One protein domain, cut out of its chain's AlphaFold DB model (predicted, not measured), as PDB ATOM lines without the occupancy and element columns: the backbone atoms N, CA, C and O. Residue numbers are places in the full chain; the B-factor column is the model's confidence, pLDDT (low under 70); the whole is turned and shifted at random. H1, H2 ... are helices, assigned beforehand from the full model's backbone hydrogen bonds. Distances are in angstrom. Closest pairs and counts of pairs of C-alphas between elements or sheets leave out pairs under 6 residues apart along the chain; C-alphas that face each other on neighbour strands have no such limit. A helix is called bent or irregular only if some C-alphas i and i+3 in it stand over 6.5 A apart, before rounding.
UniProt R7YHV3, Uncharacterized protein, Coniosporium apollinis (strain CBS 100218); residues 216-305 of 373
ATOM      1  N   LYS A 216     187.133 228.992 235.174       81.50
ATOM      2  CA  LYS A 216     187.997 228.831 233.996       81.50
ATOM      3  C   LYS A 216     188.286 227.361 233.658       81.50
ATOM      4  O   LYS A 216     188.287 226.984 232.488       81.50
ATOM      5  N   GLN A 217     188.536 226.532 234.672       76.88
ATOM      6  CA  GLN A 217     188.794 225.099 234.486       76.88
ATOM      7  C   GLN A 217     187.525 224.385 234.013       76.88
ATOM      8  O   GLN A 217     187.575 223.594 233.075       76.88
ATOM      9  N   TYR A 218     186.377 224.715 234.610       77.94
ATOM     10  CA  TYR A 218     185.085 224.185 234.190       77.94
ATOM     11  C   TYR A 218     184.754 224.557 232.743       77.94
ATOM     12  O   TYR A 218     184.387 223.682 231.963       77.94
ATOM     13  N   ASP A 219     184.939 225.818 232.359       83.12
ATOM     14  CA  ASP A 219     184.682 226.282 230.994       83.12
ATOM     15  C   ASP A 219     185.582 225.560 229.981       83.12
ATOM     16  O   ASP A 219     185.116 225.173 228.910       83.12
ATOM     17  N   THR A 220     186.842 225.302 230.348       81.12
ATOM     18  CA  THR A 220     187.784 224.510 229.536       81.12
ATOM     19  C   THR A 220     187.278 223.077 229.353       81.12
ATOM     20  O   THR A 220     187.201 222.589 228.227       81.12
ATOM     21  N   LEU A 221     186.849 222.421 230.437       78.06
ATOM     22  CA  LEU A 221     186.298 221.062 230.387       78.06
ATOM     23  C   LEU A 221     185.001 220.984 229.571       78.06
ATOM     24  O   LEU A 221     184.831 220.051 228.793       78.06
ATOM     25  N   VAL A 222     184.101 221.963 229.701       81.00
ATOM     26  CA  VAL A 222     182.860 222.027 228.910       81.00
ATOM     27  C   VAL A 222     183.160 222.275 227.434       81.00
ATOM     28  O   VAL A 222     182.541 221.656 226.570       81.00
ATOM     29  N   ALA A 223     184.106 223.161 227.117       82.00
ATOM     30  CA  ALA A 223     184.535 223.383 225.741       82.00
ATOM     31  C   ALA A 223     185.131 222.104 225.134       82.00
ATOM     32  O   ALA A 223     184.804 221.752 224.001       82.00
ATOM     33  N   ARG A 224     185.947 221.378 225.903       81.31
ATOM     34  CA  ARG A 224     186.513 220.083 225.515       81.31
ATOM     35  C   ARG A 224     185.428 219.027 225.281       81.31
ATOM     36  O   ARG A 224     185.440 218.372 224.243       81.31
ATOM     37  N   ASP A 225     184.468 218.903 226.194       80.81
ATOM     38  CA  ASP A 225     183.343 217.962 226.086       80.81
ATOM     39  C   ASP A 225     182.485 218.232 224.842       80.81
ATOM     40  O   ASP A 225     182.125 217.309 224.113       80.81
ATOM     41  N   ARG A 226     182.251 219.508 224.508       86.12
ATOM     42  CA  ARG A 226     181.583 219.883 223.251       86.12
ATOM     43  C   ARG A 226     182.352 219.395 222.025       86.12
ATOM     44  O   ARG A 226     181.742 218.808 221.138       86.12
ATOM     45  N   LYS A 227     183.675 219.590 221.979       84.94
ATOM     46  CA  LYS A 227     184.510 219.112 220.858       84.94
ATOM     47  C   LYS A 227     184.460 217.586 220.744       84.94
ATOM     48  O   LYS A 227     184.277 217.065 219.646       84.94
ATOM     49  N   LEU A 228     184.546 216.875 221.871       82.62
ATOM     50  CA  LEU A 228     184.394 215.418 221.926       82.62
ATOM     51  C   LEU A 228     183.025 214.962 221.418       82.62
ATOM     52  O   LEU A 228     182.965 214.041 220.610       82.62
ATOM     53  N   SER A 229     181.945 215.629 221.825       84.06
ATOM     54  CA  SER A 229     180.584 215.318 221.376       84.06
ATOM     55  C   SER A 229     180.398 215.553 219.872       84.06
ATOM     56  O   SER A 229     179.731 214.766 219.191       84.06
ATOM     57  N   THR A 230     181.044 216.585 219.320       87.62
ATOM     58  CA  THR A 230     181.088 216.836 217.875       87.62
ATOM     59  C   THR A 230     181.804 215.706 217.135       87.62
ATOM     60  O   THR A 230     181.258 215.174 216.168       87.62
ATOM     61  N   ILE A 231     182.985 215.284 217.603       83.62
ATOM     62  CA  ILE A 231     183.706 214.134 217.035       83.62
ATOM     63  C   ILE A 231     182.837 212.874 217.144       83.62
ATOM     64  O   ILE A 231     182.637 212.173 216.154       83.62
ATOM     65  N   GLU A 232     182.273 212.603 218.320       84.44
ATOM     66  CA  GLU A 232     181.425 211.439 218.570       84.44
ATOM     67  C   GLU A 232     180.277 211.363 217.561       84.44
ATOM     68  O   GLU A 232     180.116 210.364 216.856       84.44
ATOM     69  N   SER A 233     179.538 212.460 217.420       86.62
ATOM     70  CA  SER A 233     178.414 212.562 216.492       86.62
ATOM     71  C   SER A 233     178.851 212.414 215.032       86.62
ATOM     72  O   SER A 233     178.115 211.851 214.218       86.62
ATOM     73  N   ALA A 234     180.048 212.890 214.684       86.75
ATOM     74  CA  ALA A 234     180.542 212.910 213.314       86.75
ATOM     75  C   ALA A 234     181.173 211.590 212.849       86.75
ATOM     76  O   ALA A 234     181.095 211.281 211.653       86.75
ATOM     77  N   VAL A 235     181.832 210.836 213.736       84.75
ATOM     78  CA  VAL A 235     182.639 209.667 213.340       84.75
ATOM     79  C   VAL A 235     182.322 208.383 214.097       84.75
ATOM     80  O   VAL A 235     182.545 207.312 213.530       84.75
ATOM     81  N   LEU A 236     181.757 208.429 215.312       81.81
ATOM     82  CA  LEU A 236     181.649 207.227 216.153       81.81
ATOM     83  C   LEU A 236     180.755 206.149 215.528       81.81
ATOM     84  O   LEU A 236     181.080 204.961 215.588       81.81
ATOM     85  N   LYS A 237     179.658 206.552 214.874       82.19
ATOM     86  CA  LYS A 237     178.749 205.616 214.193       82.19
ATOM     87  C   LYS A 237     179.466 204.807 213.106       82.19
ATOM     88  O   LYS A 237     179.234 203.608 212.996       82.19
ATOM     89  N   SER A 238     180.349 205.447 212.341       80.81
ATOM     90  CA  SER A 238     181.174 204.791 211.315       80.81
ATOM     91  C   SER A 238     182.356 204.032 211.928       80.81
ATOM     92  O   SER A 238     182.809 203.021 211.389       80.81
ATOM     93  N   TYR A 239     182.833 204.488 213.088       79.50
ATOM     94  CA  TYR A 239     183.911 203.850 213.830       79.50
ATOM     95  C   TYR A 239     183.507 202.507 214.435       79.50
ATOM     96  O   TYR A 239     184.311 201.584 214.431       79.50
ATOM     97  N   GLY A 240     182.274 202.341 214.914       74.00
ATOM     98  CA  GLY A 240     181.830 201.074 215.504       74.00
ATOM     99  C   GLY A 240     182.623 200.718 216.768       74.00
ATOM    100  O   GLY A 240     183.377 199.750 216.787       74.00
ATOM    101  N   GLY A 241     182.453 201.518 217.822       78.44
ATOM    102  CA  GLY A 241     183.139 201.356 219.105       78.44
ATOM    103  C   GLY A 241     182.628 202.341 220.157       78.44
ATOM    104  O   GLY A 241     181.564 202.935 219.992       78.44
ATOM    105  N   ARG A 242     183.383 202.516 221.248       80.94
ATOM    106  CA  ARG A 242     183.137 203.565 222.257       80.94
ATOM    107  C   ARG A 242     184.058 204.755 222.001       80.94
ATOM    108  O   ARG A 242     185.195 204.553 221.581       80.94
ATOM    109  N   LEU A 243     183.605 205.969 222.322       76.81
ATOM    110  CA  LEU A 243     184.387 207.198 222.143       76.81
ATOM    111  C   LEU A 243     185.779 207.098 222.782       76.81
ATOM    112  O   LEU A 243     186.775 207.325 222.110       76.81
ATOM    113  N   ASN A 244     185.861 206.645 224.036       75.12
ATOM    114  CA  ASN A 244     187.140 206.510 224.743       75.12
ATOM    115  C   ASN A 244     188.118 205.563 224.034       75.12
ATOM    116  O   ASN A 244     189.322 205.806 224.032       75.12
ATOM    117  N   THR A 245     187.603 204.499 223.413       80.19
ATOM    118  CA  THR A 245     188.411 203.537 222.655       80.19
ATOM    119  C   THR A 245     188.998 204.212 221.421       80.19
ATOM    120  O   THR A 245     190.210 204.213 221.248       80.19
ATOM    121  N   MET A 246     188.162 204.900 220.641       80.88
ATOM    122  CA  MET A 246     188.607 205.672 219.481       80.88
ATOM    123  C   MET A 246     189.628 206.755 219.855       80.88
ATOM    124  O   MET A 246     190.642 206.884 219.183       80.88
ATOM    125  N   ILE A 247     189.403 207.509 220.936       77.75
ATOM    126  CA  ILE A 247     190.351 208.533 221.403       77.75
ATOM    127  C   ILE A 247     191.697 207.908 221.793       77.75
ATOM    128  O   ILE A 247     192.744 208.459 221.461       77.75
ATOM    129  N   SER A 248     191.685 206.737 222.434       77.06
ATOM    130  CA  SER A 248     192.914 206.017 222.797       77.06
ATOM    131  C   SER A 248     193.683 205.542 221.560       77.06
ATOM    132  O   SER A 248     194.902 205.682 221.494       77.06
ATOM    133  N   GLU A 249     192.971 205.019 220.562       80.38
ATOM    134  CA  GLU A 249     193.548 204.577 219.288       80.38
ATOM    135  C   GLU A 249     194.127 205.759 218.496       80.38
ATOM    136  O   GLU A 249     195.239 205.676 217.974       80.38
ATOM    137  N   LEU A 250     193.421 206.892 218.464       77.88
ATOM    138  CA  LEU A 250     193.902 208.124 217.840       77.88
ATOM    139  C   LEU A 250     195.149 208.664 218.540       77.88
ATOM    140  O   LEU A 250     196.127 208.971 217.871       77.88
ATOM    141  N   ALA A 251     195.165 208.716 219.870       74.44
ATOM    142  CA  ALA A 251     196.339 209.172 220.613       74.44
ATOM    143  C   ALA A 251     197.583 208.304 220.341       74.44
ATOM    144  O   ALA A 251     198.705 208.814 220.329       74.44
ATOM    145  N   ARG A 252     197.392 207.003 220.080       76.69
ATOM    146  CA  ARG A 252     198.481 206.065 219.777       76.69
ATOM    147  C   ARG A 252     199.024 206.229 218.359       76.69
ATOM    148  O   ARG A 252     200.239 206.297 218.179       76.69
ATOM    149  N   TRP A 253     198.137 206.284 217.366       77.06
ATOM    150  CA  TRP A 253     198.512 206.207 215.947       77.06
ATOM    151  C   TRP A 253     198.534 207.540 215.219       77.06
ATOM    152  O   TRP A 253     199.073 207.609 214.120       77.06
ATOM    153  N   ALA A 254     197.942 208.574 215.798       71.50
ATOM    154  CA  ALA A 254     197.741 209.868 215.172       71.50
ATOM    155  C   ALA A 254     198.102 210.997 216.152       71.50
ATOM    156  O   ALA A 254     197.230 211.796 216.509       71.50
ATOM    157  N   PRO A 255     199.360 211.071 216.636       65.94
ATOM    158  CA  PRO A 255     199.774 212.205 217.447       65.94
ATOM    159  C   PRO A 255     199.558 213.494 216.660       65.94
ATOM    160  O   PRO A 255     199.866 213.596 215.471       65.94
ATOM    161  N   LEU A 256     199.028 214.491 217.346       62.25
ATOM    162  CA  LEU A 256     198.882 215.818 216.787       62.25
ATOM    163  C   LEU A 256     200.163 216.580 217.094       62.25
ATOM    164  O   LEU A 256     200.459 216.870 218.255       62.25
ATOM    165  N   GLU A 257     200.951 216.870 216.063       58.41
ATOM    166  CA  GLU A 257     202.121 217.732 216.221       58.41
ATOM    167  C   GLU A 257     201.693 219.157 216.604       58.41
ATOM    168  O   GLU A 257     200.569 219.590 216.314       58.41
ATOM    169  N   LYS A 258     202.607 219.925 217.221       48.22
ATOM    170  CA  LYS A 258     202.434 221.371 217.433       48.22
ATOM    171  C   LYS A 258     202.249 222.057 216.073       48.22
ATOM    172  O   LYS A 258     203.214 222.369 215.389       48.22
ATOM    173  N   GLY A 259     200.994 222.258 215.681       50.12
ATOM    174  CA  GLY A 259     200.611 222.667 214.326       50.12
ATOM    175  C   GLY A 259     199.244 222.128 213.900       50.12
ATOM    176  O   GLY A 259     198.566 222.779 213.109       50.12
ATOM    177  N   GLY A 260     198.791 221.023 214.506       51.75
ATOM    178  CA  GLY A 260     197.415 220.526 214.397       51.75
ATOM    179  C   GLY A 260     197.169 219.487 213.302       51.75
ATOM    180  O   GLY A 260     196.011 219.176 213.038       51.75
ATOM    181  N   TYR A 261     198.216 218.940 212.683       55.09
ATOM    182  CA  TYR A 261     198.077 217.866 211.701       55.09
ATOM    183  C   TYR A 261     198.220 216.507 212.378       55.09
ATOM    184  O   TYR A 261     199.193 216.252 213.088       55.09
ATOM    185  N   ALA A 262     197.233 215.641 212.156       61.22
ATOM    186  CA  ALA A 262     197.333 214.237 212.504       61.22
ATOM    187  C   ALA A 262     198.216 213.551 211.455       61.22
ATOM    188  O   ALA A 262     197.892 213.541 210.265       61.22
ATOM    189  N   LEU A 263     199.344 212.994 211.888       64.81
ATOM    190  CA  LEU A 263     200.189 212.148 211.050       64.81
ATOM    191  C   LEU A 263     200.084 210.713 211.549       64.81
ATOM    192  O   LEU A 263     200.159 210.458 212.748       64.81
ATOM    193  N   LEU A 264     199.915 209.768 210.623       64.50
ATOM    194  CA  LEU A 264     199.924 208.349 210.962       64.50
ATOM    195  C   LEU A 264     201.335 207.936 211.405       64.50
ATOM    196  O   LEU A 264     202.236 207.831 210.574       64.50
ATOM    197  N   ARG A 265     201.508 207.654 212.699       68.12
ATOM    198  CA  ARG A 265     202.778 207.194 213.279       68.12
ATOM    199  C   ARG A 265     203.244 205.876 212.670       68.12
ATOM    200  O   ARG A 265     202.420 204.964 212.563       68.12
ATOM    201  N   PRO A 266     204.539 205.719 212.353       61.78
ATOM    202  CA  PRO A 266     205.122 204.428 212.008       61.78
ATOM    203  C   PRO A 266     204.790 203.345 213.050       61.78
ATOM    204  O   PRO A 266     204.723 203.612 214.250       61.78
ATOM    205  N   SER A 267     204.575 202.105 212.598       57.59
ATOM    206  CA  SER A 267     204.117 201.002 213.463       57.59
ATOM    207  C   SER A 267     205.076 200.667 214.616       57.59
ATOM    208  O   SER A 267     204.653 200.083 215.606       57.59
ATOM    209  N   ASN A 268     206.351 201.042 214.502       57.06
ATOM    210  CA  ASN A 268     207.409 200.794 215.482       57.06
ATOM    211  C   ASN A 268     207.496 201.841 216.611       57.06
ATOM    212  O   ASN A 268     208.244 201.641 217.562       57.06
ATOM    213  N   GLU A 269     206.711 202.921 216.553       56.16
ATOM    214  CA  GLU A 269     206.733 204.018 217.539       56.16
ATOM    215  C   GLU A 269     205.534 203.998 218.507       56.16
ATOM    216  O   GLU A 269     205.310 204.944 219.270       56.16
ATOM    217  N   ALA A 270     204.759 202.907 218.523       54.91
ATOM    218  CA  ALA A 270     203.540 202.771 219.330       54.91
ATOM    219  C   ALA A 270     203.761 202.963 220.846       54.91
ATOM    220  O   ALA A 270     202.825 203.297 221.573       54.91
ATOM    221  N   HIS A 271     204.991 202.766 221.329       53.34
ATOM    222  CA  HIS A 271     205.344 202.791 222.750       53.34
ATOM    223  C   HIS A 271     205.828 204.155 223.269       53.34
ATOM    224  O   HIS A 271     206.045 204.288 224.472       53.34
ATOM    225  N   MET A 272     206.008 205.170 222.413       48.44
ATOM    226  CA  MET A 272     206.767 206.370 222.802       48.44
ATOM    227  C   MET A 272     205.996 207.413 223.626       48.44
ATOM    228  O   MET A 272     206.637 208.245 224.255       48.44
ATOM    229  N   HIS A 273     204.659 207.382 223.700       47.69
ATOM    230  CA  HIS A 273     203.899 208.352 224.506       47.69
ATOM    231  C   HIS A 273     202.568 207.773 225.012       47.69
ATOM    232  O   HIS A 273     201.531 207.972 224.385       47.69
ATOM    233  N   MET A 274     202.586 207.076 226.151       46.94
ATOM    234  CA  MET A 274     201.361 206.771 226.916       46.94
ATOM    235  C   MET A 274     201.030 207.840 227.975       46.94
ATOM    236  O   MET A 274     199.942 207.801 228.540       46.94
ATOM    237  N   ASP A 275     201.923 208.810 228.205       42.09
ATOM    238  CA  ASP A 275     201.820 209.763 229.325       42.09
ATOM    239  C   ASP A 275     201.167 211.110 228.978       42.09
ATOM    240  O   ASP A 275     200.979 211.951 229.856       42.09
ATOM    241  N   ILE A 276     200.792 211.347 227.717       47.47
ATOM    242  CA  ILE A 276     200.002 212.535 227.374       47.47
ATOM    243  C   ILE A 276     198.543 212.161 227.601       47.47
ATOM    244  O   ILE A 276     198.023 211.274 226.921       47.47
ATOM    245  N   ASN A 277     197.880 212.822 228.553       55.66
ATOM    246  CA  ASN A 277     196.438 212.698 228.730       55.66
ATOM    247  C   ASN A 277     195.794 212.921 227.358       55.66
ATOM    248  O   ASN A 277     195.910 214.003 226.782       55.66
ATOM    249  N   ALA A 278     195.176 211.870 226.812       53.94
ATOM    250  CA  ALA A 278     194.780 211.746 225.407       53.94
ATOM    251  C   ALA A 278     193.770 212.807 224.928       53.94
ATOM    252  O   ALA A 278     193.272 212.705 223.815       53.94
ATOM    253  N   ASN A 279     193.458 213.806 225.755       60.78
ATOM    254  CA  ASN A 279     192.522 214.885 225.499       60.78
ATOM    255  C   ASN A 279     193.144 216.289 225.596       60.78
ATOM    256  O   ASN A 279     192.456 217.248 225.266       60.78
ATOM    257  N   ASP A 280     194.394 216.453 226.039       64.69
ATOM    258  CA  ASP A 280     194.964 217.797 226.258       64.69
ATOM    259  C   ASP A 280     195.159 218.573 224.945       64.69
ATOM    260  O   ASP A 280     195.020 219.793 224.903       64.69
ATOM    261  N   TRP A 281     195.358 217.868 223.828       69.25
ATOM    262  CA  TRP A 281     195.420 218.470 222.493       69.25
ATOM    263  C   TRP A 281     194.093 219.091 222.032       69.25
ATOM    264  O   TRP A 281     194.095 219.946 221.145       69.25
ATOM    265  N   LEU A 282     192.952 218.697 222.614       72.25
ATOM    266  CA  LEU A 282     191.652 219.275 222.262       72.25
ATOM    267  C   LEU A 282     191.507 220.709 222.759       72.25
ATOM    268  O   LEU A 282     190.717 221.463 222.189       72.25
ATOM    269  N   ASP A 283     192.240 221.107 223.797       75.19
ATOM    270  CA  ASP A 283     192.097 222.435 224.389       75.19
ATOM    271  C   ASP A 283     192.550 223.531 223.416       75.19
ATOM    272  O   ASP A 283     191.877 224.553 223.282       75.19
ATOM    273  N   GLU A 284     193.615 223.270 222.654       73.81
ATOM    274  CA  GLU A 284     194.221 224.214 221.705       73.81
ATOM    275  C   GLU A 284     193.591 224.182 220.295       73.81
ATOM    276  O   GLU A 284     193.955 224.980 219.427       73.81
ATOM    277  N   MET A 285     192.639 223.278 220.029       79.19
ATOM    278  CA  MET A 285     191.975 223.186 218.721       79.19
ATOM    279  C   MET A 285     190.876 224.232 218.535       79.19
ATOM    280  O   MET A 285     189.985 224.363 219.374       79.19
ATOM    281  N   ASN A 286     190.886 224.919 217.394       84.75
ATOM    282  CA  ASN A 286     189.754 225.722 216.927       84.75
ATOM    283  C   ASN A 286     188.768 224.862 216.107       84.75
ATOM    284  O   ASN A 286     189.024 223.682 215.858       84.75
ATOM    285  N   GLU A 287     187.636 225.448 215.709       83.94
ATOM    286  CA  GLU A 287     186.576 224.748 214.966       83.94
ATOM    287  C   GLU A 287     187.066 224.234 213.603       83.94
ATOM    288  O   GLU A 287     186.895 223.054 213.312       83.94
ATOM    289  N   ASP A 288     187.793 225.050 212.835       83.88
ATOM    290  CA  ASP A 288     188.344 224.641 211.532       83.88
ATOM    291  C   ASP A 288     189.264 223.413 211.637       83.88
ATOM    292  O   ASP A 288     189.202 222.488 210.825       83.88
ATOM    293  N   ARG A 289     190.128 223.369 212.661       81.31
ATOM    294  CA  ARG A 289     191.017 222.222 212.904       81.31
ATOM    295  C   ARG A 289     190.247 220.992 213.356       81.31
ATOM    296  O   ARG A 289     190.622 219.882 212.990       81.31
ATOM    297  N   LEU A 290     189.182 221.176 214.133       84.44
ATOM    298  CA  LEU A 290     188.309 220.079 214.537       84.44
ATOM    299  C   LEU A 290     187.634 219.443 213.315       84.44
ATOM    300  O   LEU A 290     187.584 218.219 213.213       84.44
ATOM    301  N   GLU A 291     187.167 220.257 212.368       85.62
ATOM    302  CA  GLU A 291     186.591 219.772 211.112       85.62
ATOM    303  C   GLU A 291     187.622 219.032 210.255       85.62
ATOM    304  O   GLU A 291     187.352 217.920 209.792       85.62
ATOM    305  N   GLN A 292     188.826 219.592 210.101       84.69
ATOM    306  CA  GLN A 292     189.926 218.931 209.387       84.69
ATOM    307  C   GLN A 292     190.291 217.588 210.022       84.69
ATOM    308  O   GLN A 292     190.466 216.598 209.311       84.69
ATOM    309  N   LEU A 293     190.349 217.529 211.354       83.69
ATOM    310  CA  LEU A 293     190.580 216.288 212.078       83.69
ATOM    311  C   LEU A 293     189.459 215.277 211.821       83.69
ATOM    312  O   LEU A 293     189.741 214.112 211.575       83.69
ATOM    313  N   ILE A 294     188.193 215.695 211.847       86.19
ATOM    314  CA  ILE A 294     187.055 214.807 211.570       86.19
ATOM    315  C   ILE A 294     187.148 214.211 210.162       86.19
ATOM    316  O   ILE A 294     186.915 213.011 209.995       86.19
ATOM    317  N   VAL A 295     187.498 215.021 209.159       87.94
ATOM    318  CA  VAL A 295     187.730 214.546 207.784       87.94
ATOM    319  C   VAL A 295     188.886 213.553 207.760       87.94
ATOM    320  O   VAL A 295     188.719 212.423 207.307       87.94
ATOM    321  N   TRP A 296     190.018 213.915 208.359       87.06
ATOM    322  CA  TRP A 296     191.193 213.056 208.414       87.06
ATOM    323  C   TRP A 296     190.919 211.715 209.108       87.06
ATOM    324  O   TRP A 296     191.331 210.669 208.607       87.06
ATOM    325  N   ILE A 297     190.184 211.717 210.228       85.75
ATOM    326  CA  ILE A 297     189.796 210.498 210.950       85.75
ATOM    327  C   ILE A 297     188.990 209.591 210.027       85.75
ATOM    328  O   ILE A 297     189.226 208.386 210.017       85.75
ATOM    329  N   ARG A 298     188.051 210.144 209.249       86.12
ATOM    330  CA  ARG A 298     187.252 209.360 208.297       86.12
ATOM    331  C   ARG A 298     188.129 208.732 207.219       86.12
ATOM    332  O   ARG A 298     187.983 207.538 206.967       86.12
ATOM    333  N   ASP A 299     189.061 209.498 206.666       87.81
ATOM    334  CA  ASP A 299     189.932 209.052 205.575       87.81
ATOM    335  C   ASP A 299     190.951 207.995 206.029       87.81
ATOM    336  O   ASP A 299     191.294 207.085 205.274       87.81
ATOM    337  N   ASN A 300     191.395 208.055 207.289       86.12
ATOM    338  CA  ASN A 300     192.435 207.176 207.835       86.12
ATOM    339  C   ASN A 300     191.887 206.056 208.737       86.12
ATOM    340  O   ASN A 300     192.645 205.217 209.227       86.12
ATOM    341  N   MET A 301     190.566 205.991 208.937       85.81
ATOM    342  CA  MET A 301     189.923 205.085 209.896       85.81
ATOM    343  C   MET A 301     190.276 203.610 209.675       85.81
ATOM    344  O   MET A 301     190.508 202.865 210.628       85.81
ATOM    345  N   ALA A 302     190.288 203.171 208.414       85.56
ATOM    346  CA  ALA A 302     190.565 201.781 208.066       85.56
ATOM    347  C   ALA A 302     191.996 201.373 208.445       85.56
ATOM    348  O   ALA A 302     192.220 200.258 208.919       85.56
ATOM    349  N   GLU A 303     192.947 202.291 208.273       84.19
ATOM    350  CA  GLU A 303     194.353 202.066 208.585       84.19
ATOM    351  C   GLU A 303     194.606 202.103 210.096       84.19
ATOM    352  O   GLU A 303     195.279 201.214 210.616       84.19
ATOM    353  N   ILE A 304     193.979 203.033 210.829       84.06
ATOM    354  CA  ILE A 304     194.043 203.087 212.303       84.06
ATOM    355  C   ILE A 304     193.567 201.762 212.906       84.06
ATOM    356  O   ILE A 304     194.285 201.136 213.683       84.06
ATOM    357  N   LYS A 305     192.400 201.263 212.475       83.94
ATOM    358  CA  LYS A 305     191.870 199.972 212.947       83.94
ATOM    359  C   LYS A 305     192.770 198.794 212.590       83.94
ATOM    360  O   LYS A 305     192.885 197.841 213.364       83.94
TER     361      LYS A 305
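This is residues 216 to 305 of the 373 residues of an uncharacterized protein of Coniosporium apollinis (strain CBS 100218) (UniProt R7YHV3). Two longer helices, H1 and H3, cross at a steep tilt, and the short helix H2 lies crosswise to both, with a long loop, residues 254 to 286, linking H2 to H3. The first residues of H1 make one end of the longest dimension, and the loop near Asn 268 makes the other. The printed part has 90 residues with three named helices, in the order H1, H2, H3, and no named strand; its class is all helix. The whole is compact, with a radius of gyration of the C-alphas of 12.7 A, and the C-alphas span 39 by 28 by 22 A.

H1, residues 216 to 239, touches H2, residues 243 to 253, with its residues 232 to 239 alone. The closest C-alphas of the two, those of Glu 232 and Leu 243, are 6.3 A apart, and their lines are about perpendicular at 88 degrees. H1 also touches H3, residues 287 to 305, where the C-alphas of Ile 231 and Ile 294 come closest, at 6.4 A. These two helices run the same way at a steep tilt of 44 degrees. H2 and H3 only just touch, with 3 pairs of C-alphas within 8 A. Of H3, residue 304 alone touches H2; the closest C-alphas are those of Trp 253 and Ile 304, 6.6 A apart, and the lines are about perpendicular at 80 degrees. The helix packing is mostly crossed: of these three touching pairs, 0 are at a shallow tilt. In H2 every O i to N i+4 pair is within hydrogen-bond range; in H1 18 of 20 are, and in H3 13 of 15.

H1 begins at C-alpha 216, at (187.997, 228.831, 233.996), and measures 32.4 A from first to last C-alpha. It has a kink of 44 degrees near residue 233 and is irregular, with C-alphas 234 and 237 7.6 A apart. H2 begins at C-alpha 243, at (184.387, 207.198, 222.143), and has 11 residues. H3 measures 25.4 A and ends at C-alpha 305, at (191.870, 199.972, 212.947). It has a kink of 57 degrees near residue 299 and is irregular, with C-alphas 299 and 302 7.7 A apart.

The C-alphas farthest apart, those of Lys 216 and Asn 268, are 38.8 A from each other. The printed part has no cut. The link from H1 to H2 is tight, with 3 residues, and that from H2 to H3 is long, with 33 residues whose C-alphas lie 7 to 20 A from the mean of all C-alphas. The mean pLDDT of the printed part is 74.1, and residues 255 to 281, within the long link, are under 70.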